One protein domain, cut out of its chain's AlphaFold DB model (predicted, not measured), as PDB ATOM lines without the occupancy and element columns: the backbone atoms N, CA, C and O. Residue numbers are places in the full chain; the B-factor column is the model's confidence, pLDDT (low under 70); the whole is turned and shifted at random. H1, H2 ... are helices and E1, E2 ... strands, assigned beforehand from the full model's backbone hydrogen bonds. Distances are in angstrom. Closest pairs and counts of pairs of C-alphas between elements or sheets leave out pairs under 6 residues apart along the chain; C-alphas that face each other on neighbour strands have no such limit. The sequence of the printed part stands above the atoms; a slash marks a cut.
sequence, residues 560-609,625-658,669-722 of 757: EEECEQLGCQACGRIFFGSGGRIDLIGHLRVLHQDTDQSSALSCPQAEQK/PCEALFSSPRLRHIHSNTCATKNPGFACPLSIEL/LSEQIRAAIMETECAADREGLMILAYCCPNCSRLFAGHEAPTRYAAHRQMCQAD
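AT A GLANCE: This is residues 560 to 609, 625 to 658 and 669 to 722 of the 757 residues of the protein "C2H2-type domain-containing protein" of Opisthorchis felineus (UniProt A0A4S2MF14). Two strand hairpins, E1 with E2 and E3 with E4, make a small four-stranded sheet that is only loosely joined where E2 and E3 meet, and each hairpin has a helix running along it on the same face of the sheet, H1 over the first and H4 over the second. H3 lies beyond the sheet, close to H1, and H2 meets H1 near Arg 634, about perpendicular to it; two long stretches with no named element, residues 592 to 609 and 642 to 658, lie away from the middle. The printed part has 138 residues with four named helices and four named strands, in the order E1 E2 H1 H2 H3 E3 E4 H4; the strand order across the sheet is E1 E2 E3 E4, antiparallel within each hairpin. The class is mixed, helices and strands, with under half of the residues in named elements. The whole is compact, with a radius of gyration of the C-alphas of 15.4 A and spans of 51 by 41 by 25 A.

IN THESE COORDINATES: The sheet holds E1, residues 565 to 567, from C-alpha 565 at (568.647, 246.291, 470.362); E2, residues 573 to 576, 10.3 A long; E3, residues 693 to 695; and E4, residues 702 to 704. H1 is residues 580 to 591, 15.9 A, and H4 is residues 708 to 722, 20.7 A, ending at C-alpha 722 at (570.599, 258.061, 445.655). H3, residues 669 to 686, is the longest helix at 25.8 A, from C-alpha 669 at (540.044, 252.216, 459.215). H2 is residues 633 to 641, 12.4 A.

HOW THE PARTS SIT: In the hairpin E1 and E2, N 566 and O 575 are 3.0 A apart, within hydrogen-bond range. In the hairpin E3 and E4, N 694 and O 703 are 2.8 A apart, within hydrogen-bond range. E2 and E3 meet only at a point, where C-alphas 573 and 694, which face each other, are 4.2 A apart. H1 is on the sheet at a height of 9.7 A, over E2 and along the strands, at 13 degrees to E2 on the local plane; its closest C-alphas to E2 are Leu 584 and Phe 575, 6.5 A. H4 is on the same face at a height of 9.9 A, over E3 and E4 and along the strands; the C-alphas of Tyr 712 and Phe 703, its closest to E4, are 6.1 A apart. H1 and H4 are apart. With its residues 582 to 586 alone H1 touches H2, about perpendicular at 77 degrees, the closest C-alphas being Asp 583 and Arg 634, 6.9 A. H1 and H3 are close but not clearly touching, closest at the C-alphas of Leu 591 and Arg 674, 6.9 A, at a shallow tilt of 29 degrees, opposite ways. H2 and H3 are near each other, with 7 pairs of C-alphas within 10 A. In H1, H2, H3 and H4 every O i to N i+4 pair is within hydrogen-bond range.

THE WHOLE: The two C-alphas farthest apart, those of Lys 609 and Asp 722, are 51.8 A apart. Residues 610 to 624 and 659 to 668 are not printed; the gaps are 7.6 A from C-alpha 609 to 625 and 12.0 A from C-alpha 658 to 669. Of the links that are printed whole, none is long. The mean pLDDT of the printed part is 77.5, and 23 residues are under 70, among them residues 560 to 565 and 594 to 599.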
ATOM      1  N   GLU A 560     580.100 245.417 479.242       44.12
ATOM      2  CA  GLU A 560     579.963 243.973 479.507       44.12
ATOM      3  C   GLU A 560     578.498 243.502 479.712       44.12
ATOM      4  O   GLU A 560     578.257 242.396 480.196       44.12
ATOM      5  N   GLU A 561     577.506 244.328 479.361       49.47
ATOM      6  CA  GLU A 561     576.071 244.039 479.477       49.47
ATOM      7  C   GLU A 561     575.402 244.116 478.095       49.47
ATOM      8  O   GLU A 561     575.385 245.167 477.453       49.47
ATOM      9  N   GLU A 562     574.814 243.002 477.643       49.69
ATOM     10  CA  GLU A 562     574.138 242.892 476.344       49.69
ATOM     11  C   GLU A 562     572.887 243.786 476.271       49.69
ATOM     12  O   GLU A 562     571.763 243.380 476.584       49.69
ATOM     13  N   CYS A 563     573.064 245.029 475.823       49.31
ATOM     14  CA  CYS A 563     571.962 245.955 475.605       49.31
ATOM     15  C   CYS A 563     571.182 245.551 474.338       49.31
ATOM     16  O   CYS A 563     571.452 246.046 473.243       49.31
ATOM     17  N   GLU A 564     570.237 244.609 474.487       57.66
ATOM     18  CA  GLU A 564     569.436 244.056 473.386       57.66
ATOM     19  C   GLU A 564     568.733 245.163 472.578       57.66
ATOM     20  O   GLU A 564     567.778 245.799 473.037       57.66
ATOM     21  N   GLN A 565     569.199 245.361 471.345       68.50
ATOM     22  CA  GLN A 565     568.647 246.291 470.362       68.50
ATOM     23  C   GLN A 565     568.045 245.506 469.208       68.50
ATOM     24  O   GLN A 565     568.671 244.587 468.675       68.50
ATOM     25  N   LEU A 566     566.823 245.852 468.810       73.88
ATOM     26  CA  LEU A 566     566.087 245.093 467.804       73.88
ATOM     27  C   LEU A 566     565.390 246.029 466.821       73.88
ATOM     28  O   LEU A 566     564.598 246.880 467.217       73.88
ATOM     29  N   GLY A 567     565.690 245.862 465.532       78.06
ATOM     30  CA  GLY A 567     565.125 246.654 464.443       78.06
ATOM     31  C   GLY A 567     563.997 245.934 463.700       78.06
ATOM     32  O   GLY A 567     564.088 244.742 463.409       78.06
ATOM     33  N   CYS A 568     562.948 246.667 463.327       81.62
ATOM     34  CA  CYS A 568     561.965 246.222 462.345       81.62
ATOM     35  C   CYS A 568     562.442 246.577 460.930       81.62
ATOM     36  O   CYS A 568     562.385 247.738 460.523       81.62
ATOM     37  N   GLN A 569     562.863 245.583 460.144       77.62
ATOM     38  CA  GLN A 569     563.428 245.808 458.804       77.62
ATOM     39  C   GLN A 569     562.444 246.458 457.804       77.62
ATOM     40  O   GLN A 569     562.875 247.103 456.851       77.62
ATOM     41  N   ALA A 570     561.126 246.323 458.007       78.38
ATOM     42  CA  ALA A 570     560.105 246.858 457.097       78.38
ATOM     43  C   ALA A 570     559.937 248.392 457.194       78.38
ATOM     44  O   ALA A 570     559.705 249.075 456.188       78.38
ATOM     45  N   CYS A 571     560.072 248.942 458.406       79.94
ATOM     46  CA  CYS A 571     559.868 250.364 458.704       79.94
ATOM     47  C   CYS A 571     561.091 251.067 459.319       79.94
ATOM     48  O   CYS A 571     561.016 252.259 459.590       79.94
ATOM     49  N   GLY A 572     562.194 250.351 459.561       80.19
ATOM     50  CA  GLY A 572     563.429 250.863 460.168       80.19
ATOM     51  C   GLY A 572     563.375 251.088 461.682       80.19
ATOM     52  O   GLY A 572     564.365 251.516 462.267       80.19
ATOM     53  N   ARG A 573     562.242 250.840 462.347       85.94
ATOM     54  CA  ARG A 573     562.036 251.223 463.751       85.94
ATOM     55  C   ARG A 573     562.844 250.382 464.740       85.94
ATOM     56  O   ARG A 573     562.901 249.164 464.593       85.94
ATOM     57  N   ILE A 574     563.409 251.022 465.764       83.75
ATOM     58  CA  ILE A 574     564.279 250.405 466.777       83.75
ATOM     59  C   ILE A 574     563.521 250.218 468.101       83.75
ATOM     60  O   ILE A 574     562.746 251.082 468.514       83.75
ATOM     61  N   PHE A 575     563.786 249.104 468.782       83.44
ATOM     62  CA  PHE A 575     563.295 248.774 470.120       83.44
ATOM     63  C   PHE A 575     564.480 248.491 471.052       83.44
ATOM     64  O   PHE A 575     565.383 247.739 470.685       83.44
ATOM     65  N   PHE A 576     564.467 249.086 472.249       78.88
ATOM     66  CA  PHE A 576     565.601 249.086 473.183       78.88
ATOM     67  C   PHE A 576     565.331 248.306 474.481       78.88
ATOM     68  O   PHE A 576     564.248 248.396 475.080       78.88
ATOM     69  N   GLY A 577     566.371 247.623 474.963       71.94
ATOM     70  CA  GLY A 577     566.446 247.015 476.290       71.94
ATOM     71  C   GLY A 577     565.653 245.714 476.435       71.94
ATOM     72  O   GLY A 577     564.989 245.249 475.513       71.94
ATOM     73  N   SER A 578     565.668 245.142 477.641       65.69
ATOM     74  CA  SER A 578     565.222 243.767 477.951       65.69
ATOM     75  C   SER A 578     563.757 243.404 477.639       65.69
ATOM     76  O   SER A 578     563.380 242.238 477.737       65.69
ATOM     77  N   GLY A 579     562.914 244.368 477.253       68.12
ATOM     78  CA  GLY A 579     561.555 244.123 476.750       68.12
ATOM     79  C   GLY A 579     561.394 244.252 475.230       68.12
ATOM     80  O   GLY A 579     560.344 243.878 474.712       68.12
ATOM     81  N   GLY A 580     562.415 244.725 474.504       73.81
ATOM     82  CA  GLY A 580     562.342 245.079 473.083       73.81
ATOM     83  C   GLY A 580     561.916 243.930 472.165       73.81
ATOM     84  O   GLY A 580     561.253 244.171 471.159       73.81
ATOM     85  N   ARG A 581     562.185 242.671 472.545       77.12
ATOM     86  CA  ARG A 581     561.653 241.479 471.851       77.12
ATOM     87  C   ARG A 581     560.123 241.454 471.833       77.12
ATOM     88  O   ARG A 581     559.530 241.138 470.808       77.12
ATOM     89  N   ILE A 582     559.482 241.786 472.953       76.94
ATOM     90  CA  ILE A 582     558.017 241.800 473.092       76.94
ATOM     91  C   ILE A 582     557.431 242.967 472.293       76.94
ATOM     92  O   ILE A 582     556.414 242.801 471.620       76.94
ATOM     93  N   ASP A 583     558.098 244.122 472.330       81.06
ATOM     94  CA  ASP A 583     557.669 245.321 471.612       81.06
ATOM     95  C   ASP A 583     557.763 245.143 470.089       81.06
ATOM     96  O   ASP A 583     556.780 245.395 469.392       81.06
ATOM     97  N   LEU A 584     558.869 244.588 469.579       81.62
ATOM     98  CA  LEU A 584     559.026 244.253 468.161       81.62
ATOM     99  C   LEU A 584     558.020 243.183 467.698       81.62
ATOM    100  O   LEU A 584     557.440 243.316 466.622       81.62
ATOM    101  N   ILE A 585     557.778 242.131 468.492       80.62
ATOM    102  CA  ILE A 585     556.797 241.085 468.144       80.62
ATOM    103  C   ILE A 585     555.372 241.653 468.091       80.62
ATOM    104  O   ILE A 585     554.603 241.263 467.213       80.62
ATOM    105  N   GLY A 586     555.017 242.570 468.995       81.00
ATOM    106  CA  GLY A 586     553.744 243.292 468.947       81.00
ATOM    107  C   GLY A 586     553.639 244.174 467.701       81.00
ATOM    108  O   GLY A 586     552.747 243.983 466.877       81.00
ATOM    109  N   HIS A 587     554.618 245.055 467.500       85.19
ATOM    110  CA  HIS A 587     554.729 245.938 466.339       85.19
ATOM    111  C   HIS A 587     554.587 245.197 464.996       85.19
ATOM    112  O   HIS A 587     553.796 245.609 464.148       85.19
ATOM    113  N   LEU A 588     555.292 244.073 464.817       82.81
ATOM    114  CA  LEU A 588     555.200 243.257 463.602       82.81
ATOM    115  C   LEU A 588     553.790 242.683 463.381       82.81
ATOM    116  O   LEU A 588     553.336 242.645 462.244       82.81
ATOM    117  N   ARG A 589     553.085 242.268 464.442       82.75
ATOM    118  CA  ARG A 589     551.709 241.739 464.353       82.75
ATOM    119  C   ARG A 589     550.668 242.811 464.052       82.75
ATOM    120  O   ARG A 589     549.725 242.544 463.320       82.75
ATOM    121  N   VAL A 590     550.823 244.001 464.629       82.25
ATOM    122  CA  VAL A 590     549.806 245.060 464.541       82.25
ATOM    123  C   VAL A 590     549.960 245.907 463.274       82.25
ATOM    124  O   VAL A 590     548.964 246.385 462.740       82.25
ATOM    125  N   LEU A 591     551.188 246.092 462.771       81.25
ATOM    126  CA  LEU A 591     551.468 247.009 461.655       81.25
ATOM    127  C   LEU A 591     551.937 246.311 460.366       81.25
ATOM    128  O   LEU A 591     551.891 246.938 459.305       81.25
ATOM    129  N   HIS A 592     552.376 245.046 460.441       82.25
ATOM    130  CA  HIS A 592     553.038 244.318 459.345       82.25
ATOM    131  C   HIS A 592     552.558 242.860 459.154       82.25
ATOM    132  O   HIS A 592     553.275 242.055 458.556       82.25
ATOM    133  N   GLN A 593     551.368 242.497 459.646       78.19
ATOM    134  CA  GLN A 593     550.699 241.237 459.295       78.19
ATOM    135  C   GLN A 593     549.382 241.525 458.574       78.19
ATOM    136  O   GLN A 593     548.506 242.200 459.112       78.19
ATOM    137  N   ASP A 594     549.257 240.995 457.359       56.34
ATOM    138  CA  ASP A 594     548.090 241.178 456.499       56.34
ATOM    139  C   ASP A 594     546.968 240.212 456.914       56.34
ATOM    140  O   ASP A 594     546.792 239.131 456.350       56.34
ATOM    141  N   THR A 595     546.230 240.591 457.957       57.94
ATOM    142  CA  THR A 595     545.000 239.919 458.402       57.94
ATOM    143  C   THR A 595     543.881 240.938 458.561       57.94
ATOM    144  O   THR A 595     544.090 241.955 459.220       57.94
ATOM    145  N   ASP A 596     542.679 240.633 458.062       53.94
ATOM    146  CA  ASP A 596     541.499 241.528 458.035       53.94
ATOM    147  C   ASP A 596     540.909 241.885 459.423       53.94
ATOM    148  O   ASP A 596     539.785 242.372 459.539       53.94
ATOM    149  N   GLN A 597     541.641 241.608 460.503       56.66
ATOM    150  CA  GLN A 597     541.285 241.915 461.884       56.66
ATOM    151  C   GLN A 597     542.452 242.656 462.538       56.66
ATOM    152  O   GLN A 597     543.559 242.124 462.653       56.66
ATOM    153  N   SER A 598     542.207 243.885 462.989       61.69
ATOM    154  CA  SER A 598     543.214 244.708 463.653       61.69
ATOM    155  C   SER A 598     543.592 244.120 465.016       61.69
ATOM    156  O   SER A 598     542.841 244.190 465.985       61.69
ATOM    157  N   SER A 599     544.805 243.575 465.125       66.12
ATOM    158  CA  SER A 599     545.336 243.011 466.380       66.12
ATOM    159  C   SER A 599     545.805 244.072 467.401       66.12
ATOM    160  O   SER A 599     546.460 243.743 468.392       66.12
ATOM    161  N   ALA A 600     545.471 245.345 467.160       80.81
ATOM    162  CA  ALA A 600     545.816 246.490 467.995       80.81
ATOM    163  C   ALA A 600     545.181 246.392 469.390       80.81
ATOM    164  O   ALA A 600     544.018 246.025 469.543       80.81
ATOM    165  N   LEU A 601     545.940 246.752 470.426       84.12
ATOM    166  CA  LEU A 601     545.485 246.611 471.807       84.12
ATOM    167  C   LEU A 601     544.837 247.912 472.297       84.12
ATOM    168  O   LEU A 601     545.522 248.922 472.439       84.12
ATOM    169  N   SER A 602     543.540 247.873 472.611       85.69
ATOM    170  CA  SER A 602     542.778 248.971 473.231       85.69
ATOM    171  C   SER A 602     543.251 249.272 474.659       85.69
ATOM    172  O   SER A 602     543.675 248.367 475.383       85.69
ATOM    173  N   CYS A 603     543.139 250.509 475.146       84.38
ATOM    174  CA  CYS A 603     543.265 250.777 476.583       84.38
ATOM    175  C   CYS A 603     542.159 250.047 477.391       84.38
ATOM    176  O   CYS A 603     541.004 250.064 476.970       84.38
ATOM    177  N   PRO A 604     542.427 249.468 478.586       77.25
ATOM    178  CA  PRO A 604     541.386 248.865 479.438       77.25
ATOM    179  C   PRO A 604     540.246 249.806 479.883       77.25
ATOM    180  O   PRO A 604     539.248 249.340 480.433       77.25
ATOM    181  N   GLN A 605     540.391 251.123 479.685       71.06
ATOM    182  CA  GLN A 605     539.342 252.125 479.923       71.06
ATOM    183  C   GLN A 605     538.615 252.571 478.636       71.06
ATOM    184  O   GLN A 605     537.677 253.354 478.723       71.06
ATOM    185  N   ALA A 606     538.992 252.062 477.456       69.19
ATOM    186  CA  ALA A 606     538.290 252.321 476.193       69.19
ATOM    187  C   ALA A 606     536.927 251.601 476.127       69.19
ATOM    188  O   ALA A 606     535.940 252.145 475.645       69.19
ATOM    189  N   GLU A 607     536.858 250.377 476.661       55.31
ATOM    190  CA  GLU A 607     535.656 249.524 476.643       55.31
ATOM    191  C   GLU A 607     534.648 249.866 477.760       55.31
ATOM    192  O   GLU A 607     533.526 249.352 477.787       55.31
ATOM    193  N   GLN A 608     535.018 250.754 478.687       57.91
ATOM    194  CA  GLN A 608     534.135 251.209 479.757       57.91
ATOM    195  C   GLN A 608     533.165 252.261 479.212       57.91
ATOM    196  O   GLN A 608     533.453 253.456 479.233       57.91
ATOM    197  N   LYS A 609     531.994 251.799 478.738       45.41
ATOM    198  CA  LYS A 609     530.849 252.656 478.377       45.41
ATOM    199  C   LYS A 609     530.683 253.780 479.401       45.41
ATOM    200  O   LYS A 609     530.663 253.497 480.594       45.41
ATOM    201  N   PRO A 625     536.136 258.352 477.335       72.62
ATOM    202  CA  PRO A 625     536.864 257.100 477.152       72.62
ATOM    203  C   PRO A 625     538.319 257.382 476.754       72.62
ATOM    204  O   PRO A 625     538.632 258.443 476.220       72.62
ATOM    205  N   CYS A 626     539.217 256.431 477.016       81.69
ATOM    206  CA  CYS A 626     540.601 256.530 476.556       81.69
ATOM    207  C   CYS A 626     540.714 256.008 475.117       81.69
ATOM    208  O   CYS A 626     540.368 254.859 474.856       81.69
ATOM    209  N   GLU A 627     541.231 256.831 474.208       84.62
ATOM    210  CA  GLU A 627     541.353 256.539 472.769       84.62
ATOM    211  C   GLU A 627     542.669 255.808 472.424       84.62
ATOM    212  O   GLU A 627     542.919 255.453 471.275       84.62
ATOM    213  N   ALA A 628     543.515 255.539 473.425       86.06
ATOM    214  CA  ALA A 628     544.844 254.972 473.230       86.06
ATOM    215  C   ALA A 628     544.834 253.522 472.701       86.06
ATOM    216  O   ALA A 628     544.365 252.594 473.373       86.06
ATOM    217  N   LEU A 629     545.440 253.339 471.521       88.25
ATOM    218  CA  LEU A 629     545.765 252.049 470.908       88.25
ATOM    219  C   LEU A 629     547.269 251.765 471.006       88.25
ATOM    220  O   LEU A 629     548.090 252.673 470.880       88.25
ATOM    221  N   PHE A 630     547.636 250.494 471.196       88.12
ATOM    222  CA  PHE A 630     549.025 250.077 471.400       88.12
ATOM    223  C   PHE A 630     549.461 248.955 470.457       88.12
ATOM    224  O   PHE A 630     548.749 247.967 470.258       88.12
ATOM    225  N   SER A 631     550.695 249.080 469.967       83.56
ATOM    226  CA  SER A 631     551.427 248.041 469.240       83.56
ATOM    227  C   SER A 631     551.890 246.887 470.143       83.56
ATOM    228  O   SER A 631     551.992 245.756 469.672       83.56
ATOM    229  N   SER A 632     552.153 247.133 471.437       82.56
ATOM    230  CA  SER A 632     552.665 246.119 472.373       82.56
ATOM    231  C   SER A 632     551.898 246.029 473.706       82.56
ATOM    232  O   SER A 632     551.423 247.043 474.233       82.56
ATOM    233  N   PRO A 633     551.824 244.830 474.329       80.62
ATOM    234  CA  PRO A 633     551.257 244.670 475.671       80.62
ATOM    235  C   PRO A 633     552.039 245.417 476.761       80.62
ATOM    236  O   PRO A 633     551.464 245.797 477.780       80.62
ATOM    237  N   ARG A 634     553.349 245.624 476.560       82.88
ATOM    238  CA  ARG A 634     554.237 246.309 477.508       82.88
ATOM    239  C   ARG A 634     553.928 247.805 477.540       82.88
ATOM    240  O   ARG A 634     553.740 248.345 478.625       82.88
ATOM    241  N   LEU A 635     553.789 248.449 476.378       82.81
ATOM    242  CA  LEU A 635     553.445 249.872 476.288       82.81
ATOM    243  C   LEU A 635     552.041 250.147 476.858       82.81
ATOM    244  O   LEU A 635     551.876 251.064 477.662       82.81
ATOM    245  N   ARG A 636     551.068 249.270 476.561       87.06
ATOM    246  CA  ARG A 636     549.725 249.272 477.178       87.06
ATOM    247  C   ARG A 636     549.780 249.219 478.711       87.06
ATOM    248  O   ARG A 636     549.024 249.919 479.379       87.06
ATOM    249  N   HIS A 637     550.666 248.391 479.273       84.50
ATOM    250  CA  HIS A 637     550.835 248.254 480.723       84.50
ATOM    251  C   HIS A 637     551.540 249.464 481.358       84.50
ATOM    252  O   HIS A 637     551.195 249.869 482.467       84.50
ATOM    253  N   ILE A 638     552.491 250.085 480.652       83.81
ATOM    254  CA  ILE A 638     553.100 251.351 481.085       83.81
ATOM    255  C   ILE A 638     552.019 252.441 481.129       83.81
ATOM    256  O   ILE A 638     551.883 253.102 482.156       83.81
ATOM    257  N   HIS A 639     551.189 252.572 480.089       86.50
ATOM    258  CA  HIS A 639     550.063 253.516 480.057       86.50
ATOM    259  C   HIS A 639     549.090 253.314 481.231       86.50
ATOM    260  O   HIS A 639     548.809 254.266 481.957       86.50
ATOM    261  N   SER A 640     548.634 252.078 481.484       82.25
ATOM    262  CA  SER A 640     547.683 251.796 482.576       82.25
ATOM    263  C   SER A 640     548.230 252.084 483.976       82.25
ATOM    264  O   SER A 640     547.452 252.317 484.897       82.25
ATOM    265  N   ASN A 641     549.555 252.052 484.146       81.44
ATOM    266  CA  ASN A 641     550.225 252.264 485.429       81.44
ATOM    267  C   ASN A 641     550.771 253.698 485.589       81.44
ATOM    268  O   ASN A 641     551.246 254.059 486.669       81.44
ATOM    269  N   THR A 642     550.749 254.509 484.527       82.50
ATOM    270  CA  THR A 642     551.303 255.867 484.526       82.50
ATOM    271  C   THR A 642     550.324 256.836 485.184       82.50
ATOM    272  O   THR A 642     549.168 256.949 484.789       82.50
ATOM    273  N   CYS A 643     550.793 257.560 486.202       75.44
ATOM    274  CA  CYS A 643     549.961 258.509 486.934       75.44
ATOM    275  C   CYS A 643     549.899 259.867 486.219       75.44
ATOM    276  O   CYS A 643     550.938 260.480 485.958       75.44
ATOM    277  N   ALA A 644     548.685 260.378 485.994       76.25
ATOM    278  CA  ALA A 644     548.434 261.661 485.328       76.25
ATOM    279  C   ALA A 644     549.031 262.885 486.050       76.25
ATOM    280  O   ALA A 644     549.198 263.934 485.440       76.25
ATOM    281  N   THR A 645     549.404 262.763 487.331       72.31
ATOM    282  CA  THR A 645     550.109 263.826 488.072       72.31
ATOM    283  C   THR A 645     551.611 263.893 487.790       72.31
ATOM    284  O   THR A 645     552.262 264.831 488.247       72.31
ATOM    285  N   LYS A 646     552.173 262.906 487.079       73.31
ATOM    286  CA  LYS A 646     553.579 262.898 486.654       73.31
ATOM    287  C   LYS A 646     553.721 263.143 485.155       73.31
ATOM    288  O   LYS A 646     554.463 264.038 484.777       73.31
ATOM    289  N   ASN A 647     552.988 262.373 484.349       80.75
ATOM    290  CA  ASN A 647     553.153 262.330 482.895       80.75
ATOM    291  C   ASN A 647     551.788 262.560 482.211       80.75
ATOM    292  O   ASN A 647     551.157 261.601 481.746       80.75
ATOM    293  N   PRO A 648     551.255 263.797 482.239       77.75
ATOM    294  CA  PRO A 648     549.876 264.085 481.846       77.75
ATOM    295  C   PRO A 648     549.596 263.841 480.357       77.75
ATOM    296  O   PRO A 648     548.459 263.538 480.015       77.75
ATOM    297  N   GLY A 649     550.600 263.927 479.480       80.81
ATOM    298  CA  GLY A 649     550.460 263.709 478.039       80.81
ATOM    299  C   GLY A 649     550.434 262.242 477.598       80.81
ATOM    300  O   GLY A 649     550.250 261.994 476.412       80.81
ATOM    301  N   PHE A 650     550.612 261.272 478.508       86.19
ATOM    302  CA  PHE A 650     550.538 259.832 478.195       86.19
ATOM    303  C   PHE A 650     549.717 259.001 479.198       86.19
ATOM    304  O   PHE A 650     549.381 257.852 478.910       86.19
ATOM    305  N   ALA A 651     549.385 259.530 480.378       84.19
ATOM    306  CA  ALA A 651     548.544 258.825 481.343       84.19
ATOM    307  C   ALA A 651     547.114 258.572 480.824       84.19
ATOM    308  O   ALA A 651     546.634 259.220 479.897       84.19
ATOM    309  N   CYS A 652     546.408 257.631 481.449       81.44
ATOM    310  CA  CYS A 652     545.006 257.353 481.138       81.44
ATOM    311  C   CYS A 652     544.060 258.316 481.898       81.44
ATOM    312  O   CYS A 652     544.255 258.488 483.107       81.44
ATOM    313  N   PRO A 653     543.012 258.889 481.266       79.81
ATOM    314  CA  PRO A 653     542.642 258.770 479.854       79.81
ATOM    315  C   PRO A 653     543.459 259.702 478.945       79.81
ATOM    316  O   PRO A 653     543.647 260.876 479.251       79.81
ATOM    317  N   LEU A 654     543.870 259.168 477.796       82.44
ATOM    318  CA  LEU A 654     544.498 259.901 476.700       82.44
ATOM    319  C   LEU A 654     543.470 260.072 475.574       82.44
ATOM    320  O   LEU A 654     542.818 259.093 475.198       82.44
ATOM    321  N   SER A 655     543.351 261.292 475.048       80.38
ATOM    322  CA  SER A 655     542.622 261.571 473.805       80.38
ATOM    323  C   SER A 655     543.585 261.719 472.631       80.38
ATOM    324  O   SER A 655     544.721 262.154 472.830       80.38
ATOM    325  N   ILE A 656     543.135 261.368 471.426       80.06
ATOM    326  CA  ILE A 656     543.935 261.428 470.195       80.06
ATOM    327  C   ILE A 656     543.217 262.297 469.162       80.06
ATOM    328  O   ILE A 656     542.143 261.947 468.679       80.06
ATOM    329  N   GLU A 657     543.837 263.415 468.793       70.81
ATOM    330  CA  GLU A 657     543.340 264.299 467.737       70.81
ATOM    331  C   GLU A 657     543.801 263.767 466.369       70.81
ATOM    332  O   GLU A 657     544.935 263.990 465.943       70.81
ATOM    333  N   LEU A 658     542.926 263.010 465.696       70.12
ATOM    334  CA  LEU A 658     543.098 262.597 464.299       70.12
ATOM    335  C   LEU A 658     542.443 263.627 463.352       70.12
ATOM    336  O   LEU A 658     541.458 264.251 463.747       70.12
ATOM    337  N   LEU A 669     540.079 252.648 457.809       66.38
ATOM    338  CA  LEU A 669     540.044 252.216 459.215       66.38
ATOM    339  C   LEU A 669     541.380 251.600 459.676       66.38
ATOM    340  O   LEU A 669     541.804 251.782 460.817       66.38
ATOM    341  N   SER A 670     542.069 250.887 458.780       73.06
ATOM    342  CA  SER A 670     543.393 250.331 459.079       73.06
ATOM    343  C   SER A 670     544.477 251.413 459.123       73.06
ATOM    344  O   SER A 670     545.443 251.264 459.863       73.06
ATOM    345  N   GLU A 671     544.356 252.498 458.357       78.00
ATOM    346  CA  GLU A 671     545.298 253.624 458.367       78.00
ATOM    347  C   GLU A 671     545.078 254.535 459.587       78.00
ATOM    348  O   GLU A 671     546.042 254.837 460.293       78.00
ATOM    349  N   GLN A 672     543.821 254.817 459.952       80.88
ATOM    350  CA  GLN A 672     543.447 255.472 461.212       80.88
ATOM    351  C   GLN A 672     543.999 254.730 462.443       80.88
ATOM    352  O   GLN A 672     544.557 255.354 463.348       80.88
ATOM    353  N   ILE A 673     543.931 253.391 462.472       81.12
ATOM    354  CA  ILE A 673     544.512 252.584 463.562       81.12
ATOM    355  C   ILE A 673     546.041 252.730 463.620       81.12
ATOM    356  O   ILE A 673     546.600 252.850 464.713       81.12
ATOM    357  N   ARG A 674     546.737 252.776 462.472       83.38
ATOM    358  CA  ARG A 674     548.192 253.032 462.434       83.38
ATOM    359  C   ARG A 674     548.532 254.448 462.914       83.38
ATOM    360  O   ARG A 674     549.505 254.603 463.651       83.38
ATOM    361  N   ALA A 675     547.732 255.451 462.551       84.06
ATOM    362  CA  ALA A 675     547.902 256.835 462.998       84.06
ATOM    363  C   ALA A 675     547.700 256.980 464.518       84.06
ATOM    364  O   ALA A 675     548.554 257.548 465.198       84.06
ATOM    365  N   ALA A 676     546.638 256.385 465.070       85.25
ATOM    366  CA  ALA A 676     546.376 256.384 466.509       85.25
ATOM    367  C   ALA A 676     547.501 255.706 467.313       85.25
ATOM    368  O   ALA A 676     547.935 256.237 468.332       85.25
ATOM    369  N   ILE A 677     548.026 254.569 466.839       87.75
ATOM    370  CA  ILE A 677     549.187 253.904 467.460       87.75
ATOM    371  C   ILE A 677     550.436 254.794 467.396       87.75
ATOM    372  O   ILE A 677     551.170 254.880 468.378       87.75
ATOM    373  N   MET A 678     550.681 255.475 466.271       87.25
ATOM    374  CA  MET A 678     551.825 256.382 466.154       87.25
ATOM    375  C   MET A 678     551.737 257.523 467.174       87.25
ATOM    376  O   MET A 678     552.742 257.844 467.803       87.25
ATOM    377  N   GLU A 679     550.553 258.101 467.396       88.31
ATOM    378  CA  GLU A 679     550.416 259.224 468.325       88.31
ATOM    379  C   GLU A 679     550.525 258.807 469.805       88.31
ATOM    380  O   GLU A 679     551.121 259.546 470.592       88.31
ATOM    381  N   THR A 680     550.083 257.601 470.202       88.06
ATOM    382  CA  THR A 680     550.368 257.095 471.567       88.06
ATOM    383  C   THR A 680     551.862 256.857 471.794       88.06
ATOM    384  O   THR A 680     552.375 257.085 472.891       88.06
ATOM    385  N   GLU A 681     552.588 256.439 470.759       89.38
ATOM    386  CA  GLU A 681     554.031 256.209 470.811       89.38
ATOM    387  C   GLU A 681     554.832 257.528 470.780       89.38
ATOM    388  O   GLU A 681     555.820 257.664 471.505       89.38
ATOM    389  N   CYS A 682     554.374 258.535 470.028       88.31
ATOM    390  CA  CYS A 682     554.880 259.908 470.096       88.31
ATOM    391  C   CYS A 682     554.663 260.513 471.490       88.31
ATOM    392  O   CYS A 682     555.592 261.081 472.068       88.31
ATOM    393  N   ALA A 683     553.472 260.348 472.075       87.31
ATOM    394  CA  ALA A 683     553.178 260.766 473.443       87.31
ATOM    395  C   ALA A 683     554.135 260.131 474.469       87.31
ATOM    396  O   ALA A 683     554.658 260.828 475.341       87.31
ATOM    397  N   ALA A 684     554.440 258.838 474.328       86.62
ATOM    398  CA  ALA A 684     555.379 258.140 475.202       86.62
ATOM    399  C   ALA A 684     556.840 258.632 475.076       86.62
ATOM    400  O   ALA A 684     557.553 258.646 476.082       86.62
ATOM    401  N   ASP A 685     557.300 259.058 473.890       87.94
ATOM    402  CA  ASP A 685     558.644 259.646 473.702       87.94
ATOM    403  C   ASP A 685     558.745 261.098 474.209       87.94
ATOM    404  O   ASP A 685     559.792 261.486 474.745       87.94
ATOM    405  N   ARG A 686     557.655 261.876 474.098       86.31
ATOM    406  CA  ARG A 686     557.534 263.226 474.685       86.31
ATOM    407  C   ARG A 686     557.613 263.180 476.214       86.31
ATOM    408  O   ARG A 686     558.342 263.964 476.810       86.31
ATOM    409  N   GLU A 687     556.931 262.217 476.831       85.06
ATOM    410  CA  GLU A 687     556.945 261.963 478.283       85.06
ATOM    411  C   GLU A 687     558.179 261.161 478.763       85.06
ATOM    412  O   GLU A 687     558.287 260.823 479.943       85.06
ATOM    413  N   GLY A 688     559.113 260.821 477.863       80.94
ATOM    414  CA  GLY A 688     560.363 260.117 478.187       80.94
ATOM    415  C   GLY A 688     560.200 258.672 478.685       80.94
ATOM    416  O   GLY A 688     561.135 258.117 479.260       80.94
ATOM    417  N   LEU A 689     559.029 258.061 478.483       81.94
ATOM    418  CA  LEU A 689     558.707 256.689 478.907       81.94
ATOM    419  C   LEU A 689     559.214 255.620 477.929       81.94
ATOM    420  O   LEU A 689     559.367 254.457 478.305       81.94
ATOM    421  N   MET A 690     559.495 256.014 476.689       82.81
ATOM    422  CA  MET A 690     560.246 255.232 475.712       82.81
ATOM    423  C   MET A 690     561.149 256.152 474.883       82.81
ATOM    424  O   MET A 690     561.059 257.374 474.984       82.81
ATOM    425  N   ILE A 691     562.014 255.562 474.056       82.75
ATOM    426  CA  ILE A 691     562.773 256.286 473.033       82.75
ATOM    427  C   ILE A 691     562.206 255.888 471.671       82.75
ATOM    428  O   ILE A 691     562.287 254.723 471.281       82.75
ATOM    429  N   LEU A 692     561.636 256.851 470.951       86.56
ATOM    430  CA  LEU A 692     561.180 256.673 469.576       86.56
ATOM    431  C   LEU A 692     562.357 256.894 468.623       86.56
ATOM    432  O   LEU A 692     562.806 258.027 468.437       86.56
ATOM    433  N   ALA A 693     562.861 255.805 468.035       86.69
ATOM    434  CA  ALA A 693     563.989 255.840 467.112       86.69
ATOM    435  C   ALA A 693     563.800 254.949 465.873       86.69
ATOM    436  O   ALA A 693     563.132 253.912 465.916       86.69
ATOM    437  N   TYR A 694     564.444 255.353 464.781       85.56
ATOM    438  CA  TYR A 694     564.476 254.674 463.489       85.56
ATOM    439  C   TYR A 694     565.918 254.617 462.970       85.56
ATOM    440  O   TYR A 694     566.676 255.572 463.131       85.56
ATOM    441  N   CYS A 695     566.292 253.522 462.317       82.75
ATOM    442  CA  CYS A 695     567.533 253.378 461.564       82.75
ATOM    443  C   CYS A 695     567.210 253.240 460.070       82.75
ATOM    444  O   CYS A 695     566.274 252.536 459.679       82.75
ATOM    445  N   CYS A 696     567.980 253.908 459.213       79.06
ATOM    446  CA  CYS A 696     567.886 253.723 457.771       79.06
ATOM    447  C   CYS A 696     568.655 252.460 457.340       79.06
ATOM    448  O   CYS A 696     569.885 252.468 457.390       79.06
ATOM    449  N   PRO A 697     567.986 251.394 456.852       68.00
ATOM    450  CA  PRO A 697     568.653 250.133 456.508       68.00
ATOM    451  C   PRO A 697     569.599 250.239 455.297       68.00
ATOM    452  O   PRO A 697     570.342 249.301 455.031       68.00
ATOM    453  N   ASN A 698     569.578 251.362 454.568       70.94
ATOM    454  CA  ASN A 698     570.436 251.609 453.407       70.94
ATOM    455  C   ASN A 698     571.784 252.266 453.771       70.94
ATOM    456  O   ASN A 698     572.735 252.146 453.005       70.94
ATOM    457  N   CYS A 699     571.859 253.009 454.882       71.75
ATOM    458  CA  CYS A 699     573.016 253.857 455.216       71.75
ATOM    459  C   CYS A 699     573.356 253.908 456.719       71.75
ATOM    460  O   CYS A 699     574.205 254.695 457.129       71.75
ATOM    461  N   SER A 700     572.662 253.117 457.540       73.56
ATOM    462  CA  SER A 700     572.792 253.034 459.003       73.56
ATOM    463  C   SER A 700     572.564 254.341 459.780       73.56
ATOM    464  O   SER A 700     572.831 254.396 460.978       73.56
ATOM    465  N   ARG A 701     572.040 255.405 459.149       75.19
ATOM    466  CA  ARG A 701     571.745 256.668 459.847       75.19
ATOM    467  C   ARG A 701     570.590 256.494 460.835       75.19
ATOM    468  O   ARG A 701     569.505 256.041 460.458       75.19
ATOM    469  N   LEU A 702     570.835 256.901 462.078       79.75
ATOM    470  CA  LEU A 702     569.880 256.902 463.186       79.75
ATOM    471  C   LEU A 702     569.077 258.213 463.227       79.75
ATOM    472  O   LEU A 702     569.622 259.289 462.989       79.75
ATOM    473  N   PHE A 703     567.796 258.107 463.580       82.06
ATOM    474  CA  PHE A 703     566.850 259.210 463.756       82.06
ATOM    475  C   PHE A 703     566.086 259.003 465.064       82.06
ATOM    476  O   PHE A 703     565.460 257.960 465.235       82.06
ATOM    477  N   ALA A 704     566.114 259.967 465.983       85.69
ATOM    478  CA  ALA A 704     565.442 259.879 467.283       85.69
ATOM    479  C   ALA A 704     565.066 261.264 467.832       85.69
ATOM    480  O   ALA A 704     565.699 262.264 467.500       85.69
ATOM    481  N   GLY A 705     564.058 261.334 468.706       80.75
ATOM    482  CA  GLY A 705     563.593 262.594 469.299       80.75
ATOM    483  C   GLY A 705     562.687 263.416 468.385       80.75
ATOM    484  O   GLY A 705     561.850 262.847 467.688       80.75
ATOM    485  N   HIS A 706     562.818 264.752 468.423       79.12
ATOM    486  CA  HIS A 706     561.870 265.657 467.760       79.12
ATOM    487  C   HIS A 706     561.690 265.276 466.289       79.12
ATOM    488  O   HIS A 706     562.673 265.117 465.557       79.12
ATOM    489  N   GLU A 707     560.433 265.077 465.891       79.88
ATOM    490  CA  GLU A 707     560.054 264.736 464.520       79.88
ATOM    491  C   GLU A 707     560.834 263.552 463.906       79.88
ATOM    492  O   GLU A 707     561.029 263.465 462.696       79.88
ATOM    493  N   ALA A 708     561.274 262.587 464.726       83.12
ATOM    494  CA  ALA A 708     561.989 261.411 464.230       83.12
ATOM    495  C   ALA A 708     561.230 260.635 463.128       83.12
ATOM    496  O   ALA A 708     561.887 260.268 462.153       83.12
ATOM    497  N   PRO A 709     559.893 260.422 463.186       84.19
ATOM    498  CA  PRO A 709     559.162 259.761 462.102       84.19
ATOM    499  C   PRO A 709     559.179 260.544 460.779       84.19
ATOM    500  O   PRO A 709     559.393 259.946 459.726       84.19
ATOM    501  N   THR A 710     558.987 261.869 460.810       85.44
ATOM    502  CA  THR A 710     558.932 262.716 459.602       85.44
ATOM    503  C   THR A 710     560.322 262.923 459.003       85.44
ATOM    504  O   THR A 710     560.494 262.737 457.797       85.44
ATOM    505  N   ARG A 711     561.344 263.186 459.832       85.94
ATOM    506  CA  ARG A 711     562.751 263.261 459.395       85.94
ATOM    507  C   ARG A 711     563.240 261.933 458.813       85.94
ATOM    508  O   ARG A 711     563.873 261.932 457.758       85.94
ATOM    509  N   TYR A 712     562.886 260.803 459.434       85.81
ATOM    510  CA  TYR A 712     563.171 259.475 458.887       85.81
ATOM    511  C   TYR A 712     562.451 259.230 457.552       85.81
ATOM    512  O   TYR A 712     563.079 258.756 456.608       85.81
ATOM    513  N   ALA A 713     561.163 259.574 457.435       85.38
ATOM    514  CA  ALA A 713     560.400 259.393 456.198       85.38
ATOM    515  C   ALA A 713     560.974 260.220 455.032       85.38
ATOM    516  O   ALA A 713     561.180 259.678 453.944       85.38
ATOM    517  N   ALA A 714     561.305 261.493 455.270       85.19
ATOM    518  CA  ALA A 714     561.951 262.360 454.285       85.19
ATOM    519  C   ALA A 714     563.333 261.819 453.872       85.19
ATOM    520  O   ALA A 714     563.623 261.681 452.682       85.19
ATOM    521  N   HIS A 715     564.163 261.418 454.842       83.12
ATOM    522  CA  HIS A 715     565.456 260.803 454.549       83.12
ATOM    523  C   HIS A 715     565.320 259.489 453.769       83.12
ATOM    524  O   HIS A 715     566.085 259.260 452.834       83.12
ATOM    525  N   ARG A 716     564.350 258.630 454.113       82.88
ATOM    526  CA  ARG A 716     564.104 257.349 453.433       82.88
ATOM    527  C   ARG A 716     563.815 257.560 451.948       82.88
ATOM    528  O   ARG A 716     564.383 256.840 451.134       82.88
ATOM    529  N   GLN A 717     563.006 258.561 451.595       81.31
ATOM    530  CA  GLN A 717     562.715 258.903 450.197       81.31
ATOM    531  C   GLN A 717     563.987 259.317 449.432       81.31
ATOM    532  O   GLN A 717     564.235 258.814 448.338       81.31
ATOM    533  N   MET A 718     564.833 260.167 450.024       76.56
ATOM    534  CA  MET A 718     566.096 260.603 449.405       76.56
ATOM    535  C   MET A 718     567.119 259.457 449.293       76.56
ATOM    536  O   MET A 718     567.669 259.205 448.224       76.56
ATOM    537  N   CYS A 719     567.321 258.700 450.372       73.69
ATOM    538  CA  CYS A 719     568.293 257.607 450.443       73.69
ATOM    539  C   CYS A 719     567.903 256.390 449.577       73.69
ATOM    540  O   CYS A 719     568.762 255.602 449.179       73.69
ATOM    541  N   GLN A 720     566.617 256.236 449.245       65.12
ATOM    542  CA  GLN A 720     566.158 255.279 448.234       65.12
ATOM    543  C   GLN A 720     566.413 255.764 446.796       65.12
ATOM    544  O   GLN A 720     566.629 254.926 445.922       65.12
ATOM    545  N   ALA A 721     566.447 257.077 446.542       53.75
ATOM    546  CA  ALA A 721     566.773 257.635 445.229       53.75
ATOM    547  C   ALA A 721     568.282 257.565 444.928       53.75
ATOM    548  O   ALA A 721     568.674 257.013 443.897       53.75
ATOM    549  N   ASP A 722     569.136 258.036 445.845       44.25
ATOM    550  CA  ASP A 722     570.599 258.061 445.655       44.25
ATOM    551  C   ASP A 722     571.198 256.657 445.444       44.25
ATOM    552  O   ASP A 722     572.156 256.490 444.686       44.25
TER     553      ASP A 722